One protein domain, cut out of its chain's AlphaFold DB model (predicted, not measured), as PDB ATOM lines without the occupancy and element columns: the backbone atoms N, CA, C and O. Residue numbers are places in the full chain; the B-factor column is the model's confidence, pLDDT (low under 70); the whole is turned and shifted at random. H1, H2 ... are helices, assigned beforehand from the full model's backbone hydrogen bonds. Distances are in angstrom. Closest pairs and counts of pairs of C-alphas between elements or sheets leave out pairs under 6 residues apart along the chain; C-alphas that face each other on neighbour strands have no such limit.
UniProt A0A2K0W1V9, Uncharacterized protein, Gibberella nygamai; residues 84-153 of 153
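Overview. This is residues 84 to 153 of the 153 residues of an uncharacterized protein of Gibberella nygamai (UniProt A0A2K0W1V9). H1 and the first residues of H5, the longest helix, run side by side, and H5 then sticks out as a free arm, residues 144 to 153. H4 leads into H5, and short H2 and H3 make a small head opposite the arm. The printed part has 70 residues with five named helices, which hold 52 of them, and no named strand; the class is all helix, and the whole is loose, with a radius of gyration of the C-alphas of 15.4 A and spans of 48 by 21 by 21 A.

Arrangement. H1, residues 84 to 98, touches H5, residues 133 to 152, with residues 133 to 139 of H5 alone, at a shallow tilt of 31 degrees, opposite ways; the closest C-alphas, of Ala 92 and Ala 135, are 5.1 A apart. H2, residues 106 to 109, and H3, residues 111 to 115, only just touch, with 3 pairs of C-alphas within 8 A, only at the corner; the closest are Val 107 and Val 113, 5.6 A. H4, residues 124 to 131, is close to but not clearly touching H3. Every O i to N i+4 pair is within hydrogen-bond range in H1 and H4, 15 of 16 in H5 and 0 of 1 in H3, where 2 of 2 O i to N i+3 pairs are.

Along the chain. H1, 21.2 A long, begins at C-alpha 84 (135.427, 180.886, 130.833). H5, 28.5 A long with a kink of 27 degrees near residue 140, ends at C-alpha 152 (148.383, 198.419, 124.612).

Size, cuts and confidence. The farthest C-alphas, of Ile 120 and Ser 153, are 49.0 A apart. The printed part has no cut and no long link; pLDDT is under 70 at residues 102, 103 and 153.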
ATOM      1  N   PRO A  84     135.560 180.275 129.511       93.69
ATOM      2  CA  PRO A  84     135.427 180.886 130.833       93.69
ATOM      3  C   PRO A  84     134.417 182.036 130.903       93.69
ATOM      4  O   PRO A  84     133.795 182.246 131.950       93.69
ATOM      5  N   TYR A  85     134.215 182.777 129.811       95.00
ATOM      6  CA  TYR A  85     133.237 183.858 129.750       95.00
ATOM      7  C   TYR A  85     131.796 183.378 129.929       95.00
ATOM      8  O   TYR A  85     130.974 184.099 130.499       95.00
ATOM      9  N   ILE A  86     131.487 182.148 129.514       94.25
ATOM     10  CA  ILE A  86     130.164 181.545 129.705       94.25
ATOM     11  C   ILE A  86     129.913 181.326 131.191       94.25
ATOM     12  O   ILE A  86     128.838 181.663 131.689       94.25
ATOM     13  N   GLN A  87     130.914 180.827 131.921       94.81
ATOM     14  CA  GLN A  87     130.793 180.648 133.362       94.81
ATOM     15  C   GLN A  87     130.683 181.989 134.094       94.81
ATOM     16  O   GLN A  87     129.861 182.130 134.993       94.81
ATOM     17  N   ILE A  88     131.437 183.006 133.668       95.31
ATOM     18  CA  ILE A  88     131.321 184.360 134.229       95.31
ATOM     19  C   ILE A  88     129.897 184.908 134.039       95.31
ATOM     20  O   ILE A  88     129.317 185.467 134.974       95.31
ATOM     21  N   ALA A  89     129.310 184.721 132.854       93.69
ATOM     22  CA  ALA A  89     127.931 185.110 132.583       93.69
ATOM     23  C   ALA A  89     126.929 184.311 133.438       93.69
ATOM     24  O   ALA A  89     126.022 184.909 134.018       93.69
ATOM     25  N   ASN A  90     127.117 182.993 133.582       93.81
ATOM     26  CA  ASN A  90     126.308 182.137 134.459       93.81
ATOM     27  C   ASN A  90     126.316 182.624 135.906       93.81
ATOM     28  O   ASN A  90     125.252 182.788 136.502       93.81
ATOM     29  N   ASP A  91     127.500 182.881 136.461       95.12
ATOM     30  CA  ASP A  91     127.659 183.322 137.845       95.12
ATOM     31  C   ASP A  91     126.952 184.664 138.072       95.12
ATOM     32  O   ASP A  91     126.275 184.861 139.083       95.12
ATOM     33  N   ALA A  92     127.049 185.588 137.109       92.81
ATOM     34  CA  ALA A  92     126.370 186.875 137.180       92.81
ATOM     35  C   ALA A  92     124.843 186.759 137.040       92.81
ATOM     36  O   ALA A  92     124.104 187.450 137.755       92.81
ATOM     37  N   MET A  93     124.354 185.875 136.165       91.31
ATOM     38  CA  MET A  93     122.925 185.576 136.034       91.31
ATOM     39  C   MET A  93     122.382 184.932 137.309       91.31
ATOM     40  O   MET A  93     121.354 185.373 137.822       91.31
ATOM     41  N   TYR A  94     123.096 183.951 137.867       93.38
ATOM     42  CA  TYR A  94     122.737 183.300 139.123       93.38
ATOM     43  C   TYR A  94     122.686 184.307 140.269       93.38
ATOM     44  O   TYR A  94     121.695 184.356 141.003       93.38
ATOM     45  N   ALA A  95     123.715 185.154 140.386       91.94
ATOM     46  CA  ALA A  95     123.758 186.219 141.373       91.94
ATOM     47  C   ALA A  95     122.530 187.133 141.246       91.94
ATOM     48  O   ALA A  95     121.869 187.448 142.232       91.94
ATOM     49  N   THR A  96     122.200 187.546 140.025       88.38
ATOM     50  CA  THR A  96     121.099 188.483 139.772       88.38
ATOM     51  C   THR A  96     119.733 187.853 140.040       88.38
ATOM     52  O   THR A  96     118.903 188.484 140.685       88.38
ATOM     53  N   GLY A  97     119.516 186.600 139.631       88.06
ATOM     54  CA  GLY A  97     118.256 185.889 139.863       88.06
ATOM     55  C   GLY A  97     118.009 185.518 141.330       88.06
ATOM     56  O   GLY A  97     116.863 185.468 141.766       88.06
ATOM     57  N   ASN A  98     119.069 185.302 142.115       87.81
ATOM     58  CA  ASN A  98     118.964 184.901 143.525       87.81
ATOM     59  C   ASN A  98     119.205 186.047 144.521       87.81
ATOM     60  O   ASN A  98     119.018 185.863 145.725       87.81
ATOM     61  N   GLY A  99     119.577 187.233 144.031       81.00
ATOM     62  CA  GLY A  99     119.893 188.415 144.837       81.00
ATOM     63  C   GLY A  99     118.716 189.040 145.580       81.00
ATOM     64  O   GLY A  99     118.938 189.906 146.420       81.00
ATOM     65  N   GLY A 100     117.491 188.584 145.315       75.12
ATOM     66  CA  GLY A 100     116.258 189.163 145.842       75.12
ATOM     67  C   GLY A 100     115.574 190.084 144.833       75.12
ATOM     68  O   GLY A 100     116.153 190.461 143.815       75.12
ATOM     69  N   VAL A 101     114.313 190.417 145.109       71.19
ATOM     70  CA  VAL A 101     113.527 191.314 144.258       71.19
ATOM     71  C   VAL A 101     114.062 192.742 144.431       71.19
ATOM     72  O   VAL A 101     114.149 193.208 145.571       71.19
ATOM     73  N   PRO A 102     114.425 193.441 143.338       66.69
ATOM     74  CA  PRO A 102     114.793 194.851 143.406       66.69
ATOM     75  C   PRO A 102     113.691 195.672 144.086       66.69
ATOM     76  O   PRO A 102     112.512 195.389 143.884       66.69
ATOM     77  N   ALA A 103     114.065 196.696 144.858       66.00
ATOM     78  CA  ALA A 103     113.146 197.586 145.579       66.00
ATOM     79  C   ALA A 103     112.355 196.949 146.739       66.00
ATOM     80  O   ALA A 103     111.452 197.583 147.280       66.00
ATOM     81  N   ASN A 104     112.695 195.725 147.152       70.00
ATOM     82  CA  ASN A 104     112.081 195.060 148.305       70.00
ATOM     83  C   ASN A 104     113.106 194.669 149.386       70.00
ATOM     84  O   ASN A 104     112.799 193.881 150.281       70.00
ATOM     85  N   SER A 105     114.344 195.169 149.298       73.00
ATOM     86  CA  SER A 105     115.361 194.921 150.322       73.00
ATOM     87  C   SER A 105     115.341 196.010 151.395       73.00
ATOM     88  O   SER A 105     115.043 197.173 151.122       73.00
ATOM     89  N   ILE A 106     115.735 195.668 152.627       74.88
ATOM     90  CA  ILE A 106     115.859 196.652 153.721       74.88
ATOM     91  C   ILE A 106     116.838 197.779 153.344       74.88
ATOM     92  O   ILE A 106     116.679 198.917 153.780       74.88
ATOM     93  N   VAL A 107     117.827 197.487 152.496       74.31
ATOM     94  CA  VAL A 107     118.796 198.478 152.009       74.31
ATOM     95  C   VAL A 107     118.162 199.504 151.070       74.31
ATOM     96  O   VAL A 107     118.632 200.640 151.035       74.31
ATOM     97  N   ASP A 108     117.103 199.141 150.348       75.38
ATOM     98  CA  ASP A 108     116.389 200.075 149.473       75.38
ATOM     99  C   ASP A 108     115.575 201.091 150.293       75.38
ATOM    100  O   ASP A 108     115.485 202.258 149.919       75.38
ATOM    101  N   LEU A 109     115.038 200.667 151.444       78.44
ATOM    102  CA  LEU A 109     114.286 201.522 152.372       78.44
ATOM    103  C   LEU A 109     115.201 202.357 153.277       78.44
ATOM    104  O   LEU A 109     114.934 203.529 153.533       78.44
ATOM    105  N   VAL A 110     116.282 201.754 153.776       84.06
ATOM    106  CA  VAL A 110     117.222 202.387 154.706       84.06
ATOM    107  C   VAL A 110     118.655 202.161 154.206       84.06
ATOM    108  O   VAL A 110     119.323 201.204 154.612       84.06
ATOM    109  N   PRO A 111     119.194 203.059 153.359       80.94
ATOM    110  CA  PRO A 111     120.481 202.860 152.688       80.94
ATOM    111  C   PRO A 111     121.675 202.627 153.622       80.94
ATOM    112  O   PRO A 111     122.620 201.926 153.253       80.94
ATOM    113  N   PHE A 112     121.648 203.180 154.841       83.81
ATOM    114  CA  PHE A 112     122.722 203.018 155.831       83.81
ATOM    115  C   PHE A 112     122.914 201.558 156.276       83.81
ATOM    116  O   PHE A 112     124.031 201.142 156.587       83.81
ATOM    117  N   VAL A 113     121.858 200.741 156.207       84.56
ATOM    118  CA  VAL A 113     121.869 199.319 156.584       84.56
ATOM    119  C   VAL A 113     122.907 198.523 155.785       84.56
ATOM    120  O   VAL A 113     123.460 197.545 156.286       84.56
ATOM    121  N   ARG A 114     123.283 198.984 154.583       81.06
ATOM    122  CA  ARG A 114     124.317 198.340 153.755       81.06
ATOM    123  C   ARG A 114     125.696 198.260 154.411       81.06
ATOM    124  O   ARG A 114     126.514 197.462 153.952       81.06
ATOM    125  N   TYR A 115     125.967 199.080 155.425       83.88
ATOM    126  CA  TYR A 115     127.249 199.130 156.135       83.88
ATOM    127  C   TYR A 115     127.251 198.334 157.439       83.88
ATOM    128  O   TYR A 115     128.319 198.053 157.975       83.88
ATOM    129  N   LEU A 116     126.077 197.950 157.940       85.88
ATOM    130  CA  LEU A 116     125.974 197.200 159.182       85.88
ATOM    131  C   LEU A 116     126.423 195.744 158.975       85.88
ATOM    132  O   LEU A 116     126.128 195.148 157.929       85.88
ATOM    133  N   PRO A 117     127.129 195.145 159.946       83.62
ATOM    134  CA  PRO A 117     127.534 193.748 159.870       83.62
ATOM    135  C   PRO A 117     126.320 192.806 159.842       83.62
ATOM    136  O   PRO A 117     125.255 193.112 160.384       83.62
ATOM    137  N   ASP A 118     126.490 191.635 159.221       82.06
ATOM    138  CA  ASP A 118     125.417 190.638 159.031       82.06
ATOM    139  C   ASP A 118     124.827 190.108 160.351       82.06
ATOM    140  O   ASP A 118     123.722 189.569 160.364       82.06
ATOM    141  N   CYS A 119     125.545 190.258 161.471       82.44
ATOM    142  CA  CYS A 119     125.048 189.889 162.796       82.44
ATOM    143  C   CYS A 119     123.927 190.813 163.298       82.44
ATOM    144  O   CYS A 119     123.080 190.364 164.065       82.44
ATOM    145  N   ILE A 120     123.901 192.075 162.856       82.38
ATOM    146  CA  ILE A 120     122.899 193.072 163.262       82.38
ATOM    147  C   ILE A 120     121.711 193.054 162.296       82.38
ATOM    148  O   ILE A 120     120.561 193.179 162.708       82.38
ATOM    149  N   VAL A 121     121.978 192.874 161.001       81.38
ATOM    150  CA  VAL A 121     120.959 192.914 159.948       81.38
ATOM    151  C   VAL A 121     120.777 191.520 159.371       81.38
ATOM    152  O   VAL A 121     121.535 191.080 158.507       81.38
ATOM    153  N   ARG A 122     119.727 190.826 159.817       81.00
ATOM    154  CA  ARG A 122     119.392 189.482 159.330       81.00
ATOM    155  C   ARG A 122     118.600 189.528 158.020       81.00
ATOM    156  O   ARG A 122     117.492 189.007 157.938       81.00
ATOM    157  N   ASP A 123     119.190 190.133 156.994       84.00
ATOM    158  CA  ASP A 123     118.607 190.222 155.655       84.00
ATOM    159  C   ASP A 123     119.281 189.227 154.693       84.00
ATOM    160  O   ASP A 123     120.500 189.245 154.483       84.00
ATOM    161  N   ARG A 124     118.486 188.321 154.109       85.69
ATOM    162  CA  ARG A 124     118.983 187.298 153.173       85.69
ATOM    163  C   ARG A 124     119.547 187.929 151.899       85.69
ATOM    164  O   ARG A 124     120.583 187.474 151.417       85.69
ATOM    165  N   SER A 125     118.868 188.940 151.360       84.56
ATOM    166  CA  SER A 125     119.228 189.575 150.090       84.56
ATOM    167  C   SER A 125     120.554 190.327 150.197       84.56
ATOM    168  O   SER A 125     121.426 190.168 149.348       84.56
ATOM    169  N   LEU A 126     120.778 191.042 151.303       84.38
ATOM    170  CA  LEU A 126     122.010 191.762 151.597       84.38
ATOM    171  C   LEU A 126     123.194 190.808 151.773       84.38
ATOM    172  O   LEU A 126     124.250 191.025 151.171       84.38
ATOM    173  N   ARG A 127     123.014 189.731 152.546       87.75
ATOM    174  CA  ARG A 127     124.032 188.684 152.722       87.75
ATOM    175  C   ARG A 127     124.419 188.053 151.391       87.75
ATOM    176  O   ARG A 127     125.599 187.988 151.051       87.75
ATOM    177  N   PHE A 128     123.422 187.654 150.607       89.25
ATOM    178  CA  PHE A 128     123.641 187.094 149.279       89.25
ATOM    179  C   PHE A 128     124.355 188.103 148.367       89.25
ATOM    180  O   PHE A 128     125.329 187.770 147.694       89.25
ATOM    181  N   ALA A 129     123.947 189.372 148.415       87.62
ATOM    182  CA  ALA A 129     124.526 190.441 147.620       87.62
ATOM    183  C   ALA A 129     125.979 190.781 147.955       87.62
ATOM    184  O   ALA A 129     126.689 191.316 147.092       87.62
ATOM    185  N   ARG A 130     126.405 190.522 149.194       88.44
ATOM    186  CA  ARG A 130     127.802 190.599 149.633       88.44
ATOM    187  C   ARG A 130     128.584 189.395 149.117       88.44
ATOM    188  O   ARG A 130     129.622 189.586 148.491       88.44
ATOM    189  N   GLN A 131     128.041 188.191 149.295       91.38
ATOM    190  CA  GLN A 131     128.672 186.938 148.883       91.38
ATOM    191  C   GLN A 131     128.883 186.842 147.368       91.38
ATOM    192  O   GLN A 131     129.927 186.374 146.936       91.38
ATOM    193  N   TRP A 132     127.934 187.318 146.560       93.56
ATOM    194  CA  TRP A 132     127.974 187.213 145.095       93.56
ATOM    195  C   TRP A 132     128.481 188.469 144.385       93.56
ATOM    196  O   TRP A 132     128.473 188.550 143.156       93.56
ATOM    197  N   ARG A 133     128.981 189.460 145.136       91.38
ATOM    198  CA  ARG A 133     129.524 190.698 144.554       91.38
ATOM    199  C   ARG A 133     130.675 190.441 143.578       91.38
ATOM    200  O   ARG A 133     130.844 191.196 142.621       91.38
ATOM    201  N   TRP A 134     131.468 189.398 143.822       94.88
ATOM    202  CA  TRP A 134     132.597 189.033 142.968       94.88
ATOM    203  C   TRP A 134     132.153 188.651 141.551       94.88
ATOM    204  O   TRP A 134     132.863 188.988 140.613       94.88
ATOM    205  N   ALA A 135     130.984 188.024 141.379       94.88
ATOM    206  CA  ALA A 135     130.514 187.565 140.072       94.88
ATOM    207  C   ALA A 135     130.247 188.754 139.141       94.88
ATOM    208  O   ALA A 135     130.741 188.803 138.016       94.88
ATOM    209  N   ILE A 136     129.561 189.780 139.656       92.69
ATOM    210  CA  ILE A 136     129.295 191.012 138.902       92.69
ATOM    211  C   ILE A 136     130.586 191.787 138.641       92.69
ATOM    212  O   ILE A 136     130.749 192.373 137.574       92.69
ATOM    213  N   LYS A 137     131.520 191.786 139.598       93.19
ATOM    214  CA  LYS A 137     132.835 192.401 139.403       93.19
ATOM    215  C   LYS A 137     133.603 191.704 138.272       93.19
ATOM    216  O   LYS A 137     134.079 192.372 137.366       93.19
ATOM    217  N   LYS A 138     133.649 190.370 138.282       94.44
ATOM    218  CA  LYS A 138     134.327 189.553 137.267       94.44
ATOM    219  C   LYS A 138     133.732 189.759 135.871       94.44
ATOM    220  O   LYS A 138     134.489 189.863 134.914       94.44
ATOM    221  N   LEU A 139     132.403 189.890 135.776       93.38
ATOM    222  CA  LEU A 139     131.697 190.177 134.523       93.38
ATOM    223  C   LEU A 139     132.164 191.477 133.852       93.38
ATOM    224  O   LEU A 139     132.258 191.517 132.632       93.38
ATOM    225  N   HIS A 140     132.448 192.525 134.630       90.50
ATOM    226  CA  HIS A 140     132.914 193.802 134.083       90.50
ATOM    227  C   HIS A 140     134.433 193.822 133.882       90.50
ATOM    228  O   HIS A 140     134.910 194.253 132.836       90.50
ATOM    229  N   ASP A 141     135.186 193.367 134.885       93.00
ATOM    230  CA  ASP A 141     136.630 193.590 134.952       93.00
ATOM    231  C   ASP A 141     137.407 192.664 134.006       93.00
ATOM    232  O   ASP A 141     138.378 193.105 133.400       93.00
ATOM    233  N   VAL A 142     136.996 191.394 133.852       94.44
ATOM    234  CA  VAL A 142     137.762 190.417 133.053       94.44
ATOM    235  C   VAL A 142     137.747 190.756 131.560       94.44
ATOM    236  O   VAL A 142     138.833 190.894 130.997       94.44
ATOM    237  N   PRO A 143     136.581 190.953 130.908       92.38
ATOM    238  CA  PRO A 143     136.569 191.315 129.493       92.38
ATOM    239  C   PRO A 143     137.230 192.673 129.231       92.38
ATOM    240  O   PRO A 143     137.938 192.841 128.243       92.38
ATOM    241  N   PHE A 144     137.037 193.638 130.139       91.88
ATOM    242  CA  PHE A 144     137.636 194.964 130.010       91.88
ATOM    243  C   PHE A 144     139.164 194.914 130.096       91.88
ATOM    244  O   PHE A 144     139.837 195.524 129.271       91.88
ATOM    245  N   ALA A 145     139.716 194.168 131.058       93.31
ATOM    246  CA  ALA A 145     141.159 194.006 131.195       93.31
ATOM    247  C   ALA A 145     141.773 193.286 129.985       93.31
ATOM    248  O   ALA A 145     142.835 193.692 129.519       93.31
ATOM    249  N   ALA A 146     141.099 192.258 129.455       91.25
ATOM    250  CA  ALA A 146     141.543 191.556 128.252       91.25
ATOM    251  C   ALA A 146     141.595 192.496 127.034       91.25
ATOM    252  O   ALA A 146     142.629 192.588 126.378       91.25
ATOM    253  N   ALA A 147     140.525 193.261 126.796       89.75
ATOM    254  CA  ALA A 147     140.479 194.239 125.708       89.75
ATOM    255  C   ALA A 147     141.522 195.355 125.876       89.75
ATOM    256  O   ALA A 147     142.131 195.798 124.906       89.75
ATOM    257  N   GLN A 148     141.755 195.813 127.108       90.62
ATOM    258  CA  GLN A 148     142.769 196.828 127.384       90.62
ATOM    259  C   GLN A 148     144.185 196.319 127.086       90.62
ATOM    260  O   GLN A 148     144.994 197.077 126.558       90.62
ATOM    261  N   ALA A 149     144.486 195.060 127.413       90.12
ATOM    262  CA  ALA A 149     145.792 194.468 127.141       90.12
ATOM    263  C   ALA A 149     146.085 194.386 125.634       90.12
ATOM    264  O   ALA A 149     147.194 194.710 125.225       90.12
ATOM    265  N   GLU A 150     145.085 194.030 124.822       85.38
ATOM    266  CA  GLU A 150     145.200 193.930 123.359       85.38
ATOM    267  C   GLU A 150     145.403 195.293 122.673       85.38
ATOM    268  O   GLU A 150     146.067 195.380 121.648       85.38
ATOM    269  N   TYR A 151     144.878 196.380 123.250       79.19
ATOM    270  CA  TYR A 151     145.077 197.740 122.725       79.19
ATOM    271  C   TYR A 151     146.434 198.365 123.078       79.19
ATOM    272  O   TYR A 151     146.828 199.350 122.453       79.19
ATOM    273  N   VAL A 152     147.104 197.871 124.122       76.56
ATOM    274  CA  VAL A 152     148.383 198.419 124.612       76.56
ATOM    275  C   VAL A 152     149.590 197.659 124.037       76.56
ATOM    276  O   VAL A 152     150.699 198.193 124.067       76.56
ATOM    277  N   SER A 153     149.384 196.448 123.508       55.00
ATOM    278  CA  SER A 153     150.385 195.636 122.794       55.00
ATOM    279  C   SER A 153     150.543 196.032 121.331       55.00
ATOM    280  O   SER A 153     151.705 196.096 120.874       55.00
TER     281      SER A 153